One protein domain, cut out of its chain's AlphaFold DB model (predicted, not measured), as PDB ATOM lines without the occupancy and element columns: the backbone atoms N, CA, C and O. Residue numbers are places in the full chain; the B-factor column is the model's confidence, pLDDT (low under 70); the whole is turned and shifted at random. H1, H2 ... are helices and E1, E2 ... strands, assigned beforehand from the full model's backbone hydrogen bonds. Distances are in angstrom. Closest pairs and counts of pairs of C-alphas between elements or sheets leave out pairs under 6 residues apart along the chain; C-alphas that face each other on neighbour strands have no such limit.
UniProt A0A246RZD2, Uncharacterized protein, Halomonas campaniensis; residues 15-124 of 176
ATOM      1  N   LEU A  15     144.909 185.371 153.968       56.94
ATOM      2  CA  LEU A  15     146.028 185.507 154.923       56.94
ATOM      3  C   LEU A  15     147.270 186.195 154.342       56.94
ATOM      4  O   LEU A  15     148.134 186.648 155.084       56.94
ATOM      5  N   ARG A  16     147.395 186.230 153.015       61.66
ATOM      6  CA  ARG A  16     148.504 186.876 152.313       61.66
ATOM      7  C   ARG A  16     148.144 188.285 151.863       61.66
ATOM      8  O   ARG A  16     148.982 188.939 151.245       61.66
ATOM      9  N   VAL A  17     146.920 188.759 152.094       60.03
ATOM     10  CA  VAL A  17     146.470 190.098 151.704       60.03
ATOM     11  C   VAL A  17     146.554 191.025 152.913       60.03
ATOM     12  O   VAL A  17     145.668 191.042 153.752       60.03
ATOM     13  N   GLY A  18     147.635 191.804 152.969       56.19
ATOM     14  CA  GLY A  18     147.883 192.799 154.016       56.19
ATOM     15  C   GLY A  18     148.951 192.343 155.009       56.19
ATOM     16  O   GLY A  18     149.048 191.166 155.339       56.19
ATOM     17  N   PHE A  19     149.792 193.279 155.449       58.75
ATOM     18  CA  PHE A  19     150.662 193.072 156.615       58.75
ATOM     19  C   PHE A  19     149.891 193.297 157.930       58.75
ATOM     20  O   PHE A  19     150.340 192.833 158.973       58.75
ATOM     21  N   PHE A  20     148.727 193.964 157.860       53.75
ATOM     22  CA  PHE A  20     147.868 194.333 158.986       53.75
ATOM     23  C   PHE A  20     146.410 193.924 158.732       53.75
ATOM     24  O   PHE A  20     145.918 194.088 157.612       53.75
ATOM     25  N   PRO A  21     145.682 193.464 159.761       54.44
ATOM     26  CA  PRO A  21     144.229 193.496 159.765       54.44
ATOM     27  C   PRO A  21     143.751 194.951 159.922       54.44
ATOM     28  O   PRO A  21     143.990 195.565 160.955       54.44
ATOM     29  N   GLY A  22     143.057 195.497 158.921       52.47
ATOM     30  CA  GLY A  22     142.237 196.709 159.076       52.47
ATOM     31  C   GLY A  22     142.896 198.068 158.807       52.47
ATOM     32  O   GLY A  22     142.172 199.055 158.733       52.47
ATOM     33  N   GLU A  23     144.212 198.144 158.593       55.94
ATOM     34  CA  GLU A  23     144.886 199.391 158.197       55.94
ATOM     35  C   GLU A  23     145.302 199.350 156.721       55.94
ATOM     36  O   GLU A  23     146.027 198.455 156.278       55.94
ATOM     37  N   HIS A  24     144.831 200.334 155.954       57.69
ATOM     38  CA  HIS A  24     145.199 200.545 154.558       57.69
ATOM     39  C   HIS A  24     146.001 201.838 154.446       57.69
ATOM     40  O   HIS A  24     145.534 202.897 154.857       57.69
ATOM     41  N   PHE A  25     147.194 201.749 153.865       66.81
ATOM     42  CA  PHE A  25     148.026 202.911 153.568       66.81
ATOM     43  C   PHE A  25     147.865 203.259 152.096       66.81
ATOM     44  O   PHE A  25     148.002 202.390 151.232       66.81
ATOM     45  N   GLU A  26     147.598 204.526 151.796       73.75
ATOM     46  CA  GLU A  26     147.696 205.000 150.424       73.75
ATOM     47  C   GLU A  26     149.172 205.218 150.091       73.75
ATOM     48  O   GLU A  26     149.856 206.070 150.657       73.75
ATOM     49  N   VAL A  27     149.699 204.370 149.209       79.75
ATOM     50  CA  VAL A  27     151.086 204.478 148.774       79.75
ATOM     51  C   VAL A  27     151.227 205.610 147.767       79.75
ATOM     52  O   VAL A  27     150.826 205.474 146.609       79.75
ATOM     53  N   GLU A  28     151.919 206.667 148.175       79.44
ATOM     54  CA  GLU A  28     152.359 207.726 147.272       79.44
ATOM     55  C   GLU A  28     153.743 207.429 146.668       79.44
ATOM     56  O   GLU A  28     154.663 206.918 147.320       79.44
ATOM     57  N   PHE A  29     153.894 207.753 145.382       81.12
ATOM     58  CA  PHE A  29     155.165 207.701 144.662       81.12
ATOM     59  C   PHE A  29     155.613 209.127 144.353       81.12
ATOM     60  O   PHE A  29     154.984 209.816 143.554       81.12
ATOM     61  N   THR A  30     156.711 209.544 144.972       80.06
ATOM     62  CA  THR A  30     157.270 210.897 144.883       80.06
ATOM     63  C   THR A  30     158.482 210.947 143.950       80.06
ATOM     64  O   THR A  30     158.997 209.908 143.525       80.06
ATOM     65  N   GLU A  31     158.977 212.146 143.632       76.88
ATOM     66  CA  GLU A  31     160.186 212.318 142.810       76.88
ATOM     67  C   GLU A  31     161.440 211.730 143.468       76.88
ATOM     68  O   GLU A  31     162.252 211.092 142.795       76.88
ATOM     69  N   ASP A  32     161.583 211.872 144.789       77.12
ATOM     70  CA  ASP A  32     162.686 211.284 145.556       77.12
ATOM     71  C   ASP A  32     162.579 209.753 145.641       77.12
ATOM     72  O   ASP A  32     163.571 209.049 145.872       77.12
ATOM     73  N   ARG A  33     161.378 209.202 145.420       72.88
ATOM     74  CA  ARG A  33     161.119 207.764 145.472       72.88
ATOM     75  C   ARG A  33     160.166 207.314 144.354       72.88
ATOM     76  O   ARG A  33     159.054 206.849 144.636       72.88
ATOM     77  N   PRO A  34     160.629 207.320 143.094       81.00
ATOM     78  CA  PRO A  34     159.777 207.039 141.951       81.00
ATOM     79  C   PRO A  34     159.405 205.557 141.862       81.00
ATOM     80  O   PRO A  34     160.101 204.669 142.374       81.00
ATOM     81  N   LYS A  35     158.314 205.287 141.145       81.75
ATOM     82  CA  LYS A  35     157.873 203.939 140.775       81.75
ATOM     83  C   LYS A  35     158.906 203.282 139.845       81.75
ATOM     84  O   LYS A  35     159.304 203.865 138.840       81.75
ATOM     85  N   ARG A  36     159.361 202.065 140.165       83.62
ATOM     86  CA  ARG A  36     160.403 201.323 139.422       83.62
ATOM     87  C   ARG A  36     159.824 200.245 138.510       83.62
ATOM     88  O   ARG A  36     160.533 199.729 137.642       83.62
ATOM     89  N   ARG A  37     158.575 199.837 138.728       85.69
ATOM     90  CA  ARG A  37     157.889 198.769 138.003       85.69
ATOM     91  C   ARG A  37     156.507 199.219 137.570       85.69
ATOM     92  O   ARG A  37     155.797 199.930 138.266       85.69
ATOM     93  N   ILE A  38     156.095 198.746 136.400       84.75
ATOM     94  CA  ILE A  38     154.732 198.958 135.926       84.75
ATOM     95  C   ILE A  38     153.814 198.000 136.688       84.75
ATOM     96  O   ILE A  38     153.807 196.795 136.429       84.75
ATOM     97  N   THR A  39     153.059 198.563 137.626       88.38
ATOM     98  CA  THR A  39     151.971 197.906 138.355       88.38
ATOM     99  C   THR A  39     150.639 198.330 137.747       88.38
ATOM    100  O   THR A  39     150.398 199.533 137.629       88.38
ATOM    101  N   LEU A  40     149.815 197.355 137.362       86.25
ATOM    102  CA  LEU A  40     148.532 197.523 136.676       86.25
ATOM    103  C   LEU A  40     147.375 197.059 137.572       86.25
ATOM    104  O   LEU A  40     147.524 196.089 138.318       86.25
ATOM    105  N   ASP A  41     146.214 197.696 137.438       87.81
ATOM    106  CA  ASP A  41     144.991 197.319 138.168       87.81
ATOM    107  C   ASP A  41     144.225 196.174 137.503       87.81
ATOM    108  O   ASP A  41     143.548 195.396 138.168       87.81
ATOM    109  N   ALA A  42     144.384 196.036 136.189       88.56
ATOM    110  CA  ALA A  42     143.795 194.976 135.388       88.56
ATOM    111  C   ALA A  42     144.888 194.243 134.595       88.56
ATOM    112  O   ALA A  42     145.904 194.849 134.225       88.56
ATOM    113  N   PRO A  43     144.709 192.942 134.300       89.06
ATOM    114  CA  PRO A  43     145.663 192.226 133.475       89.06
ATOM    115  C   PRO A  43     145.622 192.777 132.041       89.06
ATOM    116  O   PRO A  43     144.545 193.077 131.520       89.06
ATOM    117  N   PRO A  44     146.770 192.866 131.350       88.62
ATOM    118  CA  PRO A  44     146.770 193.180 129.929       88.62
ATOM    119  C   PRO A  44     146.106 192.045 129.134       88.62
ATOM    120  O   PRO A  44     145.911 190.933 129.633       88.62
ATOM    121  N   ARG A  45     145.793 192.297 127.858       90.38
ATOM    122  CA  ARG A  45     145.236 191.259 126.978       90.38
ATOM    123  C   ARG A  45     146.183 190.061 126.899       90.38
ATOM    124  O   ARG A  45     147.371 190.226 126.628       90.38
ATOM    125  N   ARG A  46     145.641 188.857 127.113       93.94
ATOM    126  CA  ARG A  46     146.390 187.597 127.067       93.94
ATOM    127  C   ARG A  46     146.692 187.210 125.615       93.94
ATOM    128  O   ARG A  46     145.761 186.878 124.882       93.94
ATOM    129  N   PRO A  47     147.963 187.191 125.193       92.19
ATOM    130  CA  PRO A  47     148.327 186.689 123.880       92.19
ATOM    131  C   PRO A  47     148.386 185.158 123.874       92.19
ATOM    132  O   PRO A  47     148.481 184.497 124.915       92.19
ATOM    133  N   LYS A  48     148.372 184.575 122.673       93.62
ATOM    134  CA  LYS A  48     148.591 183.139 122.497       93.62
ATOM    135  C   LYS A  48     150.066 182.820 122.743       93.62
ATOM    136  O   LYS A  48     150.941 183.307 122.032       93.62
ATOM    137  N   ARG A  49     150.340 181.977 123.740       94.56
ATOM    138  CA  ARG A  49     151.693 181.490 124.030       94.56
ATOM    139  C   ARG A  49     152.190 180.606 122.871       94.56
ATOM    140  O   ARG A  49     151.475 179.677 122.489       94.56
ATOM    141  N   PRO A  50     153.397 180.843 122.324       92.81
ATOM    142  CA  PRO A  50     154.005 179.944 121.345       92.81
ATOM    143  C   PRO A  50     154.213 178.541 121.925       92.81
ATOM    144  O   PRO A  50     154.573 178.409 123.093       92.81
ATOM    145  N   LYS A  51     154.056 177.487 121.110       91.62
ATOM    146  CA  LYS A  51     154.245 176.087 121.550       91.62
ATOM    147  C   LYS A  51     155.662 175.804 122.071       91.62
ATOM    148  O   LYS A  51     155.835 174.970 122.948       91.62
ATOM    149  N   THR A  52     156.659 176.517 121.549       90.50
ATOM    150  CA  THR A  52     158.069 176.407 121.950       90.50
ATOM    151  C   THR A  52     158.368 177.071 123.295       90.50
ATOM    152  O   THR A  52     159.381 176.772 123.924       90.50
ATOM    153  N   ALA A  53     157.505 177.977 123.763       90.38
ATOM    154  CA  ALA A  53     157.701 178.659 125.032       90.38
ATOM    155  C   ALA A  53     157.217 177.772 126.185       90.38
ATOM    156  O   ALA A  53     156.051 177.382 126.231       90.38
ATOM    157  N   ARG A  54     158.096 177.507 127.156       92.00
ATOM    158  CA  ARG A  54     157.762 176.756 128.377       92.00
ATOM    159  C   ARG A  54     156.579 177.381 129.122       92.00
ATOM    160  O   ARG A  54     156.464 178.603 129.157       92.00
ATOM    161  N   ASP A  55     155.723 176.548 129.720       94.69
ATOM    162  CA  ASP A  55     154.644 177.032 130.584       94.69
ATOM    163  C   ASP A  55     155.161 177.270 131.998       94.69
ATOM    164  O   ASP A  55     155.824 176.409 132.578       94.69
ATOM    165  N   TYR A  56     154.845 178.438 132.539       95.88
ATOM    166  CA  TYR A  56     155.124 178.818 133.916       95.88
ATOM    167  C   TYR A  56     153.850 179.252 134.653       95.88
ATOM    168  O   TYR A  56     153.944 179.800 135.747       95.88
ATOM    169  N   THR A  57     152.670 179.037 134.061       96.25
ATOM    170  CA  THR A  57     151.374 179.338 134.681       96.25
ATOM    171  C   THR A  57     151.251 178.624 136.028       96.25
ATOM    172  O   THR A  57     151.593 177.451 136.145       96.25
ATOM    173  N   GLY A  58     150.784 179.343 137.048       95.38
ATOM    174  CA  GLY A  58     150.598 178.828 138.404       95.38
ATOM    175  C   GLY A  58     151.861 178.800 139.267       95.38
ATOM    176  O   GLY A  58     151.758 178.501 140.451       95.38
ATOM    177  N   LEU A  59     153.043 179.134 138.732       94.81
ATOM    178  CA  LEU A  59     154.241 179.248 139.567       94.81
ATOM    179  C   LEU A  59     154.139 180.439 140.522       94.81
ATOM    180  O   LEU A  59     153.771 181.541 140.114       94.81
ATOM    181  N   ILE A  60     154.530 180.206 141.774       93.31
ATOM    182  CA  ILE A  60     154.431 181.169 142.873       93.31
ATOM    183  C   ILE A  60     155.835 181.587 143.324       93.31
ATOM    184  O   ILE A  60     156.746 180.761 143.394       93.31
ATOM    185  N   ASN A  61     155.999 182.867 143.648       92.81
ATOM    186  CA  ASN A  61     157.107 183.391 144.443       92.81
ATOM    187  C   ASN A  61     156.557 184.471 145.380       92.81
ATOM    188  O   ASN A  61     156.094 185.511 144.908       92.81
ATOM    189  N   GLY A  62     156.588 184.218 146.686       91.19
ATOM    190  CA  GLY A  62     155.956 185.086 147.674       91.19
ATOM    191  C   GLY A  62     154.483 185.289 147.393       91.19
ATOM    192  O   GLY A  62     153.732 184.322 147.270       91.19
ATOM    193  N   ARG A  63     154.088 186.554 147.272       91.31
ATOM    194  CA  ARG A  63     152.705 186.971 147.014       91.31
ATOM    195  C   ARG A  63     152.363 187.008 145.530       91.31
ATOM    196  O   ARG A  63     151.277 187.431 145.158       91.31
ATOM    197  N   MET A  64     153.305 186.650 144.659       94.44
ATOM    198  CA  MET A  64     153.152 186.763 143.215       94.44
ATOM    199  C   MET A  64     152.908 185.392 142.589       94.44
ATOM    200  O   MET A  64     153.704 184.468 142.757       94.44
ATOM    201  N   THR A  65     151.858 185.291 141.777       96.25
ATOM    202  CA  THR A  65     151.511 184.093 141.003       96.25
ATOM    203  C   THR A  65     151.588 184.380 139.508       96.25
ATOM    204  O   THR A  65     151.012 185.352 139.021       96.25
ATOM    205  N   ALA A  66     152.282 183.536 138.748       97.25
ATOM    206  CA  ALA A  66     152.374 183.642 137.294       97.25
ATOM    207  C   ALA A  66     151.063 183.243 136.605       97.25
ATOM    208  O   ALA A  66     150.554 182.145 136.811       97.25
ATOM    209  N   LEU A  67     150.536 184.122 135.746       97.00
ATOM    210  CA  LEU A  67     149.255 183.912 135.068       97.00
ATOM    211  C   LEU A  67     149.408 183.499 133.609       97.00
ATOM    212  O   LEU A  67     148.829 182.506 133.182       97.00
ATOM    213  N   PHE A  68     150.140 184.280 132.815       97.00
ATOM    214  CA  PHE A  68     150.305 183.978 131.397       97.00
ATOM    215  C   PHE A  68     151.551 184.618 130.790       97.00
ATOM    216  O   PHE A  68     152.059 185.647 131.239       97.00
ATOM    217  N   TRP A  69     152.017 183.985 129.719       96.88
ATOM    218  CA  TRP A  69     153.075 184.486 128.853       96.88
ATOM    219  C   TRP A  69     152.606 185.728 128.095       96.88
ATOM    220  O   TRP A  69     151.522 185.712 127.518       96.88
ATOM    221  N   LEU A  70     153.428 186.777 128.063       94.25
ATOM    222  CA  LEU A  70     153.120 188.037 127.388       94.25
ATOM    223  C   LEU A  70     153.829 188.158 126.034       94.25
ATOM    224  O   LEU A  70     153.186 188.355 125.013       94.25
ATOM    225  N   LYS A  71     155.163 188.098 126.020       93.38
ATOM    226  CA  LYS A  71     155.963 188.252 124.792       93.38
ATOM    227  C   LYS A  71     157.385 187.712 124.989       93.38
ATOM    228  O   LYS A  71     157.818 187.604 126.145       93.38
ATOM    229  N   PRO A  72     158.143 187.378 123.927       92.06
ATOM    230  CA  PRO A  72     159.557 187.049 124.088       92.06
ATOM    231  C   PRO A  72     160.351 188.292 124.519       92.06
ATOM    232  O   PRO A  72     159.920 189.430 124.315       92.06
ATOM    233  N   THR A  73     161.514 188.097 125.139       89.06
ATOM    234  CA  THR A  73     162.475 189.195 125.321       89.06
ATOM    235  C   THR A  73     163.080 189.599 123.978       89.06
ATOM    236  O   THR A  73     163.095 188.795 123.051       89.06
ATOM    237  N   GLY A  74     163.612 190.823 123.867       86.12
ATOM    238  CA  GLY A  74     164.182 191.320 122.602       86.12
ATOM    239  C   GLY A  74     165.298 190.436 122.029       86.12
ATOM    240  O   GLY A  74     165.445 190.340 120.821       86.12
ATOM    241  N   ASN A  75     166.029 189.721 122.890       86.50
ATOM    242  CA  ASN A  75     167.071 188.769 122.502       86.50
ATOM    243  C   ASN A  75     166.589 187.305 122.380       86.50
ATOM    244  O   ASN A  75     167.416 186.408 122.270       86.50
ATOM    245  N   GLY A  76     165.288 187.028 122.526       82.19
ATOM    246  CA  GLY A  76     164.699 185.682 122.426       82.19
ATOM    247  C   GLY A  76     165.055 184.685 123.543       82.19
ATOM    248  O   GLY A  76     164.412 183.648 123.661       82.19
ATOM    249  N   GLN A  77     166.027 184.990 124.409       83.62
ATOM    250  CA  GLN A  77     166.529 184.067 125.442       83.62
ATOM    251  C   GLN A  77     165.566 183.858 126.622       83.62
ATOM    252  O   GLN A  77     165.782 182.996 127.477       83.62
ATOM    253  N   SER A  78     164.532 184.685 126.753       88.06
ATOM    254  CA  SER A  78     163.546 184.571 127.820       88.06
ATOM    255  C   SER A  78     162.178 185.070 127.362       88.06
ATOM    256  O   SER A  78     161.965 185.442 126.211       88.06
ATOM    257  N   SER A  79     161.225 185.070 128.284       92.12
ATOM    258  CA  SER A  79     159.884 185.592 128.065       92.12
ATOM    259  C   SER A  79     159.472 186.515 129.198       92.12
ATOM    260  O   SER A  79     159.858 186.323 130.356       92.12
ATOM    261  N   TYR A  80     158.689 187.523 128.834       94.25
ATOM    262  CA  TYR A  80     157.921 188.333 129.759       94.25
ATOM    263  C   TYR A  80     156.635 187.598 130.118       94.25
ATOM    264  O   TYR A  80     155.973 187.035 129.245       94.25
ATOM    265  N   TRP A  81     156.287 187.625 131.394       96.00
ATOM    266  CA  TRP A  81     155.093 187.006 131.949       96.00
ATOM    267  C   TRP A  81     154.351 187.999 132.812       96.00
ATOM    268  O   TRP A  81     154.973 188.771 133.540       96.00
ATOM    269  N   VAL A  82     153.028 187.932 132.748       96.88
ATOM    270  CA  VAL A  82     152.159 188.632 133.685       96.88
ATOM    271  C   VAL A  82     152.033 187.786 134.940       96.88
ATOM    272  O   VAL A  82     151.723 186.594 134.876       96.88
ATOM    273  N   VAL A  83     152.280 188.422 136.076       96.44
ATOM    274  CA  VAL A  83     152.101 187.871 137.415       96.44
ATOM    275  C   VAL A  83     151.059 188.706 138.158       96.44
ATOM    276  O   VAL A  83     150.954 189.912 137.932       96.44
ATOM    277  N   ARG A  84     150.292 188.071 139.040       96.56
ATOM    278  CA  ARG A  84     149.308 188.714 139.916       96.56
ATOM    279  C   ARG A  84     149.802 188.653 141.351       96.56
ATOM    280  O   ARG A  84     150.202 187.583 141.798       96.56
ATOM    281  N   CYS A  85     149.785 189.792 142.027       94.06
ATOM    282  CA  CYS A  85     149.996 189.880 143.463       94.06
ATOM    283  C   CYS A  85     148.717 189.479 144.197       94.06
ATOM    284  O   CYS A  85     147.623 189.760 143.707       94.06
ATOM    285  N   ASP A  86     148.840 188.923 145.396       91.94
ATOM    286  CA  ASP A  86     147.692 188.607 146.251       91.94
ATOM    287  C   ASP A  86     146.828 189.851 146.550       91.94
ATOM    288  O   ASP A  86     145.615 189.734 146.678       91.94
ATOM    289  N   CYS A  87     147.397 191.068 146.541       88.00
ATOM    290  CA  CYS A  87     146.624 192.323 146.643       88.00
ATOM    291  C   CYS A  87     145.779 192.666 145.397       88.00
ATOM    292  O   CYS A  87     145.168 193.727 145.327       88.00
ATOM    293  N   GLY A  88     145.787 191.815 144.372       91.31
ATOM    294  CA  GLY A  88     145.012 191.983 143.146       91.31
ATOM    295  C   GLY A  88     145.735 192.722 142.021       91.31
ATOM    296  O   GLY A  88     145.334 192.569 140.874       91.31
ATOM    297  N   LYS A  89     146.824 193.450 142.303       91.94
ATOM    298  CA  LYS A  89     147.602 194.162 141.276       91.94
ATOM    299  C   LYS A  89     148.400 193.208 140.377       91.94
ATOM    300  O   LYS A  89     148.824 192.133 140.803       91.94
ATOM    301  N   TYR A  90     148.691 193.642 139.154       94.31
ATOM    302  CA  TYR A  90     149.426 192.870 138.149       94.31
ATOM    303  C   TYR A  90     150.767 193.519 137.810       94.31
ATOM    304  O   TYR A  90     150.867 194.738 137.696       94.31
ATOM    305  N   GLU A  91     151.798 192.703 137.593       95.62
ATOM    306  CA  GLU A  91     153.115 193.164 137.139       95.62
ATOM    307  C   GLU A  91     153.693 192.244 136.065       95.62
ATOM    308  O   GLU A  91     153.244 191.116 135.859       95.62
ATOM    309  N   ILE A  92     154.735 192.722 135.385       94.12
ATOM    310  CA  ILE A  92     155.472 191.937 134.400       94.12
ATOM    311  C   ILE A  92     156.782 191.442 135.026       94.12
ATOM    312  O   ILE A  92     157.567 192.214 135.583       94.12
ATOM    313  N   ARG A  93     157.049 190.140 134.908       92.81
ATOM    314  CA  ARG A  93     158.303 189.493 135.320       92.81
ATOM    315  C   ARG A  93     158.975 188.820 134.124       92.81
ATOM    316  O   ARG A  93     158.340 188.496 133.126       92.81
ATOM    317  N   LYS A  94     160.289 188.624 134.219       91.50
ATOM    318  CA  LYS A  94     161.113 187.920 133.220       91.50
ATOM    319  C   LYS A  94     161.856 186.766 133.880       91.50
ATOM    320  O   LYS A  94     162.026 186.765 135.096       91.50
ATOM    321  N   LYS A  95     162.364 185.820 133.082       90.75
ATOM    322  CA  LYS A  95     163.181 184.689 133.568       90.75
ATOM    323  C   LYS A  95     162.467 183.856 134.653       90.75
ATOM    324  O   LYS A  95     163.082 183.501 135.660       90.75
ATOM    325  N   LEU A  96     161.192 183.503 134.431       92.88
ATOM    326  CA  LEU A  96     160.345 182.815 135.423       92.88
ATOM    327  C   LEU A  96     160.933 181.504 135.971       92.88
ATOM    328  O   LEU A  96     160.785 181.195 137.154       92.88
ATOM    329  N   GLY A  97     161.683 180.772 135.144       90.56
ATOM    330  CA  GLY A  97     162.388 179.564 135.574       90.56
ATOM    331  C   GLY A  97     163.400 179.791 136.708       90.56
ATOM    332  O   GLY A  97     163.566 178.902 137.536       90.56
ATOM    333  N   LYS A  98     164.039 180.970 136.773       90.75
ATOM    334  CA  LYS A  98     164.925 181.370 137.885       90.75
ATOM    335  C   LYS A  98     164.162 182.109 138.979       90.75
ATOM    336  O   LYS A  98     164.445 181.927 140.153       90.75
ATOM    337  N   TRP A  99     163.199 182.936 138.583       91.31
ATOM    338  CA  TRP A  99     162.401 183.753 139.489       91.31
ATOM    339  C   TRP A  99     161.687 182.925 140.561       91.31
ATOM    340  O   TRP A  99     161.863 183.234 141.731       91.31
ATOM    341  N   HIS A 100     160.957 181.859 140.206       88.19
ATOM    342  CA  HIS A 100     160.209 181.074 141.206       88.19
ATOM    343  C   HIS A 100     161.109 180.278 142.162       88.19
ATOM    344  O   HIS A 100     160.670 179.871 143.227       88.19
ATOM    345  N   LYS A 101     162.376 180.055 141.786       87.56
ATOM    346  CA  LYS A 101     163.364 179.334 142.602       87.56
ATOM    347  C   LYS A 101     164.189 180.252 143.496       87.56
ATOM    348  O   LYS A 101     165.081 179.776 144.190       87.56
ATOM    349  N   LYS A 102     163.983 181.568 143.423       83.38
ATOM    350  CA  LYS A 102     164.783 182.516 144.193       83.38
ATOM    351  C   LYS A 102     164.525 182.283 145.686       83.38
ATOM    352  O   LYS A 102     163.398 182.450 146.145       83.38
ATOM    353  N   HIS A 103     165.577 181.913 146.416       57.69
ATOM    354  CA  HIS A 103     165.527 181.719 147.863       57.69
ATOM    355  C   HIS A 103     164.983 182.972 148.560       57.69
ATOM    356  O   HIS A 103     165.302 184.097 148.164       57.69
ATOM    357  N   GLY A 104     164.134 182.755 149.561       63.28
ATOM    358  CA  GLY A 104     163.439 183.803 150.303       63.28
ATOM    359  C   GLY A 104     161.959 183.926 149.953       63.28
ATOM    360  O   GLY A 104     161.202 184.301 150.824       63.28
ATOM    361  N   GLY A 105     161.514 183.555 148.742       77.06
ATOM    362  CA  GLY A 105     160.075 183.417 148.459       77.06
ATOM    363  C   GLY A 105     159.234 184.638 148.857       77.06
ATOM    364  O   GLY A 105     158.152 184.472 149.399       77.06
ATOM    365  N   GLU A 106     159.757 185.845 148.658       83.62
ATOM    366  CA  GLU A 106     159.246 187.086 149.260       83.62
ATOM    367  C   GLU A 106     158.853 188.143 148.209       83.62
ATOM    368  O   GLU A 106     158.666 189.314 148.539       83.62
ATOM    369  N   ASP A 107     158.771 187.773 146.923       90.00
ATOM    370  CA  ASP A 107     158.391 188.732 145.875       90.00
ATOM    371  C   ASP A 107     156.942 189.215 146.069       90.00
ATOM    372  O   ASP A 107     156.056 188.466 146.487       90.00
ATOM    373  N   MET A 108     156.705 190.486 145.756       91.81
ATOM    374  CA  MET A 108     155.404 191.150 145.819       91.81
ATOM    375  C   MET A 108     155.363 192.310 144.812       91.81
ATOM    376  O   MET A 108     156.386 192.696 144.230       91.81
ATOM    377  N   CYS A 109     154.179 192.864 144.545       91.62
ATOM    378  CA  CYS A 109     154.092 194.048 143.691       91.62
ATOM    379  C   CYS A 109     154.778 195.247 144.359       91.62
ATOM    380  O   CYS A 109     154.986 195.268 145.569       91.62
ATOM    381  N   GLU A 110     155.146 196.250 143.570       89.44
ATOM    382  CA  GLU A 110     155.856 197.425 144.078       89.44
ATOM    383  C   GLU A 110     155.040 198.216 145.103       89.44
ATOM    384  O   GLU A 110     155.616 198.752 146.045       89.44
ATOM    385  N   VAL A 111     153.713 198.225 144.966       88.75
ATOM    386  CA  VAL A 111     152.814 198.827 145.962       88.75
ATOM    387  C   VAL A 111     152.978 198.120 147.309       88.75
ATOM    388  O   VAL A 111     153.329 198.764 148.288       88.75
ATOM    389  N   CYS A 112     152.859 196.790 147.352       86.94
ATOM    390  CA  CYS A 112     153.040 196.035 148.592       86.94
ATOM    391  C   CYS A 112     154.478 196.064 149.122       86.94
ATOM    392  O   CYS A 112     154.678 196.001 150.333       86.94
ATOM    393  N   GLU A 113     155.492 196.175 148.253       87.00
ATOM    394  CA  GLU A 113     156.864 196.419 148.713       87.00
ATOM    395  C   GLU A 113     156.957 197.750 149.456       87.00
ATOM    396  O   GLU A 113     157.622 197.814 150.487       87.00
ATOM    397  N   ARG A 114     156.292 198.795 148.954       84.19
ATOM    398  CA  ARG A 114     156.314 200.118 149.568       84.19
ATOM    399  C   ARG A 114     155.496 200.182 150.851       84.19
ATOM    400  O   ARG A 114     155.990 200.757 151.814       84.19
ATOM    401  N   GLU A 115     154.321 199.559 150.892       84.50
ATOM    402  CA  GLU A 115     153.555 199.389 152.136       84.50
ATOM    403  C   GLU A 115     154.447 198.747 153.204       84.50
ATOM    404  O   GLU A 115     154.606 199.287 154.292       84.50
ATOM    405  N   ARG A 116     155.138 197.650 152.859       82.19
ATOM    406  CA  ARG A 116     156.082 196.988 153.772       82.19
ATOM    407  C   ARG A 116     157.216 197.909 154.229       82.19
ATOM    408  O   ARG A 116     157.605 197.854 155.389       82.19
ATOM    409  N   GLU A 117     157.778 198.715 153.327       79.56
ATOM    410  CA  GLU A 117     158.829 199.694 153.655       79.56
ATOM    411  C   GLU A 117     158.323 200.790 154.607       79.56
ATOM    412  O   GLU A 117     159.064 201.197 155.497       79.56
ATOM    413  N   MET A 118     157.089 201.272 154.434       75.56
ATOM    414  CA  MET A 118     156.483 202.264 155.332       75.56
ATOM    415  C   MET A 118     156.249 201.677 156.728       75.56
ATOM    416  O   MET A 118     156.530 202.335 157.724       75.56
ATOM    417  N   LEU A 119     155.815 200.419 156.787       74.62
ATOM    418  CA  LEU A 119     155.481 199.714 158.025       74.62
ATOM    419  C   LEU A 119     156.704 199.305 158.847       74.62
ATOM    420  O   LEU A 119     156.736 199.487 160.060       74.62
ATOM    421  N   ASN A 120     157.732 198.771 158.191       71.94
ATOM    422  CA  ASN A 120     158.937 198.288 158.871       71.94
ATOM    423  C   ASN A 120     159.985 199.393 159.087       71.94
ATOM    424  O   ASN A 120     161.093 199.112 159.548       71.94
ATOM    425  N   GLY A 121     159.663 200.632 158.709       63.22
ATOM    426  CA  GLY A 121     160.627 201.712 158.563       63.22
ATOM    427  C   GLY A 121     161.494 201.549 157.310       63.22
ATOM    428  O   GLY A 121     161.867 200.448 156.886       63.22
ATOM    429  N   PHE A 122     161.848 202.678 156.694       56.00
ATOM    430  CA  PHE A 122     162.735 202.685 155.535       56.00
ATOM    431  C   PHE A 122     164.140 202.256 155.964       56.00
ATOM    432  O   PHE A 122     164.916 203.055 156.481       56.00
ATOM    433  N   SER A 123     164.488 200.997 155.716       54.28
ATOM    434  CA  SER A 123     165.857 200.510 155.867       54.28
ATOM    435  C   SER A 123     166.499 200.452 154.478       54.28
ATOM    436  O   SER A 123     166.239 199.508 153.718       54.28
ATOM    437  N   PRO A 124     167.288 201.463 154.060       51.66
ATOM    438  CA  PRO A 124     167.938 201.424 152.763       51.66
ATOM    439  C   PRO A 124     168.786 200.155 152.681       51.66
ATOM    440  O   PRO A 124     169.618 199.880 153.554       51.66
TER     441      PRO A 124
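This is residues 15 to 124 of the 176 residues of an uncharacterized protein of Halomonas campaniensis (UniProt A0A246RZD2). Little here is regular: loops, among them residues 40 to 61, wrap a small, strongly twisted three-strand sheet, with H2 beyond one end. Of 110 printed residues, 35 lie in E1, E2, E3, H1 and H2, in that order: a mixed class. E1 - E2 - E3 is a meander, successive strands being antiparallel neighbours. It is compact, radius of gyration of the C-alphas 15.1 A, spanning 44 by 32 by 26 A.

Find E1, residues 64 to 72, in a hairpin with E2, residues 79 to 85; N 65 and O 84, 2.8 A apart, are within hydrogen-bond range. In E2's hairpin with E3, residues 90 to 94, look at N 83 and O 91, 2.9 A. H1, residues 96 to 99, and H2, residues 110 to 119, only graze the sheet. Every O i to N i+4 pair in H2 is within hydrogen-bond range.

Find C-alpha 64 at (153.152, 186.763, 143.215); E1 runs 20.2 A. H2 runs 14.1 A to C-alpha 119 at (155.481, 199.714, 158.025).

The printed part has no cut; pLDDT is under 70 at residues 15 to 25, 103 to 104 and 121 to 124.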